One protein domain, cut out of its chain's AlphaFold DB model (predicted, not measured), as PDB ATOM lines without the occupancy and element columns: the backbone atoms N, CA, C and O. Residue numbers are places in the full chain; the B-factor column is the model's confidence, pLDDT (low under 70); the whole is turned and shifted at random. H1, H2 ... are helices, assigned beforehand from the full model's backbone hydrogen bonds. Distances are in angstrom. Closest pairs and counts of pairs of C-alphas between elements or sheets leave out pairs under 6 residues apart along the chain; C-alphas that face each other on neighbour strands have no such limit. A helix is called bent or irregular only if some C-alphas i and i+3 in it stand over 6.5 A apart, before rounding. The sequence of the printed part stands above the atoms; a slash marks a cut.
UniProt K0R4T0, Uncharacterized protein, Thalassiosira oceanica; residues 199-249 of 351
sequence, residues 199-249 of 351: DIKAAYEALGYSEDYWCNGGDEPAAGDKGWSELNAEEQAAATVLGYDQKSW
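AT A GLANCE: This is residues 199 to 249 of the 351 residues of an uncharacterized protein of Thalassiosira oceanica (UniProt K0R4T0). Two helices, H1 and H3, pack side by side and run opposite ways, while the two shorter helices, H2 and H4, lie at the two ends of the longest axis. A long link with no named element, residues 217 to 232, leads from H2 at one end back to H3, passing along one side of the model. The printed part has 51 residues, with four named helices in the order H1, H2, H3, H4 and no named strand, and its class is all helix. It is compact, with a radius of gyration of the C-alphas of 10.6 A, and its C-alphas span 30 by 23 by 17 A.

IN THESE COORDINATES: The printed part begins with H1, residues 199 to 206, which is 10.4 A long from first to last C-alpha; C-alpha 199 is at (133.629, 172.939, 181.394). H2, residues 211 to 216, is 8.3 A long, and its last C-alpha, that of Asn 216, is at (154.272, 165.499, 178.662). H3, residues 233 to 241, is the longest helix, with 9 residues and 12.4 A from first to last C-alpha. H4, residues 246 to 249, is 5.1 A long and ends at C-alpha 249, at (145.174, 187.915, 182.786). No helix is bent or irregular.

HOW THE PARTS SIT: H1 and H3 touch, with 12 pairs of C-alphas within 8 A. Their closest C-alphas are those of Ala 203 and Ala 238, 4.2 A apart, and their centres are 9.1 A apart. Their lines stand at a shallow tilt of 34 degrees, only just short of steep, and they run opposite ways. H3 and H4 are near each other, with 6 pairs of C-alphas within 10 A; the closest are 8.2 A apart. H2 touches no helix: it is apart from H1, from H3 and from H4. H1 and H4 are apart as well. In H1, H2 and H3 every O i to N i+4 pair is within hydrogen-bond range. H4 is too short for such a pair, and its one O i to N i+3 pair is within range.

THE WHOLE: The two C-alphas farthest apart are those of Asn 216, in H2, and Lys 247, in H4, at 29.9 A. The first and last printed C-alphas, those of Asp 199 and Trp 249, are 19.0 A apart. The links from H1 to H2 and from H3 to H4 are tight, with 4 residues each. The link from H2 to H3 is long, with 16 residues, and its C-alphas lie 5 to 15 A from the mean of the C-alphas. The printed part has no cut. Its mean pLDDT is 89.2, and no printed residue is under 70.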
ATOM      1  N   ASP A 199     133.615 171.512 181.724       91.06
ATOM      2  CA  ASP A 199     133.629 172.939 181.394       91.06
ATOM      3  C   ASP A 199     135.014 173.582 181.558       91.06
ATOM      4  O   ASP A 199     135.420 174.377 180.711       91.06
ATOM      5  N   ILE A 200     135.763 173.189 182.588       92.88
ATOM      6  CA  ILE A 200     137.150 173.611 182.831       92.88
ATOM      7  C   ILE A 200     138.085 173.051 181.750       92.88
ATOM      8  O   ILE A 200     138.843 173.801 181.137       92.88
ATOM      9  N   LYS A 201     137.972 171.755 181.441       92.31
ATOM     10  CA  LYS A 201     138.723 171.090 180.367       92.31
ATOM     11  C   LYS A 201     138.458 171.737 179.006       92.31
ATOM     12  O   LYS A 201     139.400 172.102 178.311       92.31
ATOM     13  N   ALA A 202     137.189 171.979 178.665       93.12
ATOM     14  CA  ALA A 202     136.822 172.673 177.430       93.12
ATOM     15  C   ALA A 202     137.356 174.120 177.369       93.12
ATOM     16  O   ALA A 202     137.675 174.614 176.288       93.12
ATOM     17  N   ALA A 203     137.479 174.806 178.511       94.12
ATOM     18  CA  ALA A 203     138.092 176.129 178.572       94.12
ATOM     19  C   ALA A 203     139.613 176.074 178.327       94.12
ATOM     20  O   ALA A 203     140.132 176.858 177.533       94.12
ATOM     21  N   TYR A 204     140.324 175.117 178.925       92.50
ATOM     22  CA  TYR A 204     141.738 174.883 178.621       92.50
ATOM     23  C   TYR A 204     141.958 174.524 177.139       92.50
ATOM     24  O   TYR A 204     142.811 175.129 176.489       92.50
ATOM     25  N   GLU A 205     141.142 173.634 176.563       93.38
ATOM     26  CA  GLU A 205     141.177 173.299 175.128       93.38
ATOM     27  C   GLU A 205     140.951 174.531 174.230       93.38
ATOM     28  O   GLU A 205     141.653 174.716 173.234       93.38
ATOM     29  N   ALA A 206     140.020 175.419 174.594       93.56
ATOM     30  CA  ALA A 206     139.751 176.662 173.865       93.56
ATOM     31  C   ALA A 206     140.880 177.709 173.981       93.56
ATOM     32  O   ALA A 206     141.033 178.541 173.086       93.56
ATOM     33  N   LEU A 207     141.693 177.649 175.042       92.38
ATOM     34  CA  LEU A 207     142.954 178.393 175.175       92.38
ATOM     35  C   LEU A 207     144.139 177.688 174.484       92.38
ATOM     36  O   LEU A 207     145.244 178.225 174.451       92.38
ATOM     37  N   GLY A 208     143.922 176.513 173.890       91.06
ATOM     38  CA  GLY A 208     144.922 175.764 173.127       91.06
ATOM     39  C   GLY A 208     145.752 174.770 173.939       91.06
ATOM     40  O   GLY A 208     146.645 174.148 173.365       91.06
ATOM     41  N   TYR A 209     145.467 174.590 175.233       90.06
ATOM     42  CA  TYR A 209     146.027 173.476 176.003       90.06
ATOM     43  C   TYR A 209     145.513 172.150 175.432       90.06
ATOM     44  O   TYR A 209     144.438 172.074 174.835       90.06
ATOM     45  N   SER A 210     146.286 171.087 175.614       90.06
ATOM     46  CA  SER A 210     145.919 169.748 175.162       90.06
ATOM     47  C   SER A 210     146.389 168.704 176.161       90.06
ATOM     48  O   SER A 210     147.309 168.969 176.930       90.06
ATOM     49  N   GLU A 211     145.786 167.519 176.097       89.38
ATOM     50  CA  GLU A 211     146.170 166.341 176.884       89.38
ATOM     51  C   GLU A 211     147.679 166.089 176.835       89.38
ATOM     52  O   GLU A 211     148.332 166.060 177.867       89.38
ATOM     53  N   ASP A 212     148.243 166.025 175.627       88.38
ATOM     54  CA  ASP A 212     149.671 165.788 175.403       88.38
ATOM     55  C   ASP A 212     150.546 166.846 176.096       88.38
ATOM     56  O   ASP A 212     151.472 166.496 176.816       88.38
ATOM     57  N   TYR A 213     150.197 168.134 175.979       86.81
ATOM     58  CA  TYR A 213     150.903 169.211 176.686       86.81
ATOM     59  C   TYR A 213     150.778 169.095 178.215       86.81
ATOM     60  O   TYR A 213     151.755 169.305 178.928       86.81
ATOM     61  N   TRP A 214     149.587 168.763 178.721       86.00
ATOM     62  CA  TRP A 214     149.320 168.627 180.159       86.00
ATOM     63  C   TRP A 214     150.064 167.434 180.775       86.00
ATOM     64  O   TRP A 214     150.484 167.489 181.924       86.00
ATOM     65  N   CYS A 215     150.244 166.364 180.000       83.69
ATOM     66  CA  CYS A 215     150.912 165.136 180.419       83.69
ATOM     67  C   CYS A 215     152.431 165.159 180.268       83.69
ATOM     68  O   CYS A 215     153.159 164.628 181.107       83.69
ATOM     69  N   ASN A 216     152.902 165.673 179.132       82.56
ATOM     70  CA  ASN A 216     154.272 165.499 178.662       82.56
ATOM     71  C   ASN A 216     155.080 166.805 178.673       82.56
ATOM     72  O   ASN A 216     156.254 166.782 178.301       82.56
ATOM     73  N   GLY A 217     154.466 167.921 179.079       77.25
ATOM     74  CA  GLY A 217     155.008 169.259 178.871       77.25
ATOM     75  C   GLY A 217     155.054 169.630 177.382       77.25
ATOM     76  O   GLY A 217     154.617 168.883 176.503       77.25
ATOM     77  N   GLY A 218     155.603 170.802 177.061       77.94
ATOM     78  CA  GLY A 218     155.814 171.201 175.669       77.94
ATOM     79  C   GLY A 218     155.959 172.701 175.457       77.94
ATOM     80  O   GLY A 218     156.216 173.461 176.389       77.94
ATOM     81  N   ASP A 219     155.788 173.123 174.202       79.06
ATOM     82  CA  ASP A 219     155.650 174.537 173.854       79.06
ATOM     83  C   ASP A 219     154.329 175.077 174.436       79.06
ATOM     84  O   ASP A 219     153.265 174.504 174.190       79.06
ATOM     85  N   GLU A 220     154.399 176.175 175.195       78.69
ATOM     86  CA  GLU A 220     153.234 176.816 175.817       78.69
ATOM     87  C   GLU A 220     152.177 177.189 174.755       78.69
ATOM     88  O   GLU A 220     152.527 177.675 173.670       78.69
ATOM     89  N   PRO A 221     150.873 176.962 175.010       82.38
ATOM     90  CA  PRO A 221     149.842 177.279 174.036       82.38
ATOM     91  C   PRO A 221     149.804 178.776 173.733       82.38
ATOM     92  O   PRO A 221     149.860 179.622 174.623       82.38
ATOM     93  N   ALA A 222     149.613 179.112 172.455       77.12
ATOM     94  CA  ALA A 222     149.702 180.479 171.932       77.12
ATOM     95  C   ALA A 222     148.668 181.482 172.497       77.12
ATOM     96  O   ALA A 222     148.611 182.615 172.020       77.12
ATOM     97  N   ALA A 223     147.821 181.085 173.451       82.31
ATOM     98  CA  ALA A 223     147.037 182.007 174.264       82.31
ATOM     99  C   ALA A 223     147.860 182.638 175.402       82.31
ATOM    100  O   ALA A 223     147.641 183.813 175.675       82.31
ATOM    101  N   GLY A 224     148.820 181.927 176.008       81.38
ATOM    102  CA  GLY A 224     149.671 182.457 177.089       81.38
ATOM    103  C   GLY A 224     150.534 183.649 176.650       81.38
ATOM    104  O   GLY A 224     150.677 184.626 177.378       81.38
ATOM    105  N   ASP A 225     150.995 183.636 175.395       85.69
ATOM    106  CA  ASP A 225     151.716 184.749 174.753       85.69
ATOM    107  C   ASP A 225     150.849 186.000 174.470       85.69
ATOM    108  O   ASP A 225     151.385 187.043 174.083       85.69
ATOM    109  N   LYS A 226     149.514 185.913 174.575       89.25
ATOM    110  CA  LYS A 226     148.586 186.992 174.190       89.25
ATOM    111  C   LYS A 226     148.129 187.795 175.399       89.25
ATOM    112  O   LYS A 226     147.617 187.244 176.374       89.25
ATOM    113  N   GLY A 227     148.127 189.120 175.259       88.81
ATOM    114  CA  GLY A 227     147.314 189.956 176.142       88.81
ATOM    115  C   GLY A 227     145.820 189.657 175.956       88.81
ATOM    116  O   GLY A 227     145.375 189.276 174.872       88.81
ATOM    117  N   TRP A 228     145.001 189.910 176.975       92.56
ATOM    118  CA  TRP A 228     143.549 189.699 176.966       92.56
ATOM    119  C   TRP A 228     142.869 190.353 175.757       92.56
ATOM    120  O   TRP A 228     141.925 189.812 175.187       92.56
ATOM    121  N   SER A 229     143.355 191.524 175.331       92.44
ATOM    122  CA  SER A 229     142.829 192.240 174.159       92.44
ATOM    123  C   SER A 229     143.164 191.598 172.800       92.44
ATOM    124  O   SER A 229     142.563 191.969 171.792       92.44
ATOM    125  N   GLU A 230     144.103 190.650 172.774       93.06
ATOM    126  CA  GLU A 230     144.538 189.883 171.601       93.06
ATOM    127  C   GLU A 230     143.930 188.471 171.566       93.06
ATOM    128  O   GLU A 230     143.880 187.853 170.497       93.06
ATOM    129  N   LEU A 231     143.419 187.981 172.704       91.94
ATOM    130  CA  LEU A 231     142.539 186.816 172.760       91.94
ATOM    131  C   LEU A 231     141.289 187.050 171.900       91.94
ATOM    132  O   LEU A 231     140.677 188.123 171.910       91.94
ATOM    133  N   ASN A 232     140.872 186.019 171.171       93.62
ATOM    134  CA  ASN A 232     139.601 186.035 170.462       93.62
ATOM    135  C   ASN A 232     138.415 185.822 171.434       93.62
ATOM    136  O   ASN A 232     138.601 185.495 172.602       93.62
ATOM    137  N   ALA A 233     137.177 186.011 170.971       94.38
ATOM    138  CA  ALA A 233     135.995 185.962 171.843       94.38
ATOM    139  C   ALA A 233     135.747 184.591 172.515       94.38
ATOM    140  O   ALA A 233     135.137 184.545 173.579       94.38
ATOM    141  N   GLU A 234     136.204 183.494 171.906       94.50
ATOM    142  CA  GLU A 234     136.144 182.137 172.465       94.50
ATOM    143  C   GLU A 234     137.228 181.945 173.536       94.50
ATOM    144  O   GLU A 234     136.916 181.528 174.647       94.50
ATOM    145  N   GLU A 235     138.460 182.389 173.259       94.44
ATOM    146  CA  GLU A 235     139.571 182.418 174.228       94.44
ATOM    147  C   GLU A 235     139.237 183.280 175.464       94.44
ATOM    148  O   GLU A 235     139.451 182.855 176.593       94.44
ATOM    149  N   GLN A 236     138.638 184.466 175.287       94.75
ATOM    150  CA  GLN A 236     138.198 185.320 176.404       94.75
ATOM    151  C   GLN A 236     137.075 184.676 177.228       94.75
ATOM    152  O   GLN A 236     137.053 184.796 178.455       94.75
ATOM    153  N   ALA A 237     136.126 183.997 176.573       94.50
ATOM    154  CA  ALA A 237     135.059 183.280 177.264       94.50
ATOM    155  C   ALA A 237     135.622 182.102 178.073       94.50
ATOM    156  O   ALA A 237     135.240 181.925 179.227       94.50
ATOM    157  N   ALA A 238     136.570 181.359 177.504       94.75
ATOM    158  CA  ALA A 238     137.285 180.277 178.168       94.75
ATOM    159  C   ALA A 238     138.102 180.766 179.374       94.75
ATOM    160  O   ALA A 238     137.922 180.255 180.478       94.75
ATOM    161  N   ALA A 239     138.898 181.826 179.212       92.31
ATOM    162  CA  ALA A 239     139.596 182.472 180.322       92.31
ATOM    163  C   ALA A 239     138.614 182.893 181.436       92.31
ATOM    164  O   ALA A 239     138.873 182.651 182.611       92.31
ATOM    165  N   THR A 240     137.433 183.414 181.073       92.94
ATOM    166  CA  THR A 240     136.369 183.757 182.037       92.94
ATOM    167  C   THR A 240     135.779 182.528 182.750       92.94
ATOM    168  O   THR A 240     135.418 182.637 183.920       92.94
ATOM    169  N   VAL A 241     135.688 181.360 182.097       93.00
ATOM    170  CA  VAL A 241     135.266 180.089 182.733       93.00
ATOM    171  C   VAL A 241     136.311 179.603 183.735       93.00
ATOM    172  O   VAL A 241     135.948 179.223 184.845       93.00
ATOM    173  N   LEU A 242     137.599 179.721 183.400       91.25
ATOM    174  CA  LEU A 242     138.703 179.524 184.348       91.25
ATOM    175  C   LEU A 242     138.768 180.622 185.430       91.25
ATOM    176  O   LEU A 242     139.586 180.535 186.337       91.25
ATOM    177  N   GLY A 243     137.894 181.633 185.357       90.25
ATOM    178  CA  GLY A 243     137.706 182.708 186.332       90.25
ATOM    179  C   GLY A 243     138.587 183.944 186.127       90.25
ATOM    180  O   GLY A 243     138.522 184.869 186.940       90.25
ATOM    181  N   TYR A 244     139.388 183.993 185.064       89.50
ATOM    182  CA  TYR A 244     140.183 185.164 184.721       89.50
ATOM    183  C   TYR A 244     139.308 186.327 184.236       89.50
ATOM    184  O   TYR A 244     138.435 186.179 183.383       89.50
ATOM    185  N   ASP A 245     139.614 187.521 184.733       91.06
ATOM    186  CA  ASP A 245     139.259 188.798 184.115       91.06
ATOM    187  C   ASP A 245     140.497 189.463 183.488       91.06
ATOM    188  O   ASP A 245     141.633 189.131 183.840       91.06
ATOM    189  N   GLN A 246     140.290 190.452 182.609       91.25
ATOM    190  CA  GLN A 246     141.372 191.167 181.920       91.25
ATOM    191  C   GLN A 246     142.530 191.591 182.839       91.25
ATOM    192  O   GLN A 246     143.689 191.427 182.478       91.25
ATOM    193  N   LYS A 247     142.240 192.138 184.023       89.12
ATOM    194  CA  LYS A 247     143.267 192.635 184.944       89.12
ATOM    195  C   LYS A 247     144.060 191.494 185.587       89.12
ATOM    196  O   LYS A 247     145.222 191.686 185.937       89.12
ATOM    197  N   SER A 248     143.424 190.344 185.799       87.25
ATOM    198  CA  SER A 248     144.111 189.145 186.289       87.25
ATOM    199  C   SER A 248     144.954 188.472 185.203       87.25
ATOM    200  O   SER A 248     146.033 187.990 185.521       87.25
ATOM    201  N   TRP A 249     144.502 188.514 183.943       88.62
ATOM    202  CA  TRP A 249     145.174 187.915 182.786       88.62
ATOM    203  C   TRP A 249     146.378 188.731 182.305       88.62
ATOM    204  O   TRP A 249     147.492 188.224 182.275       88.62
TER     205      TRP A 249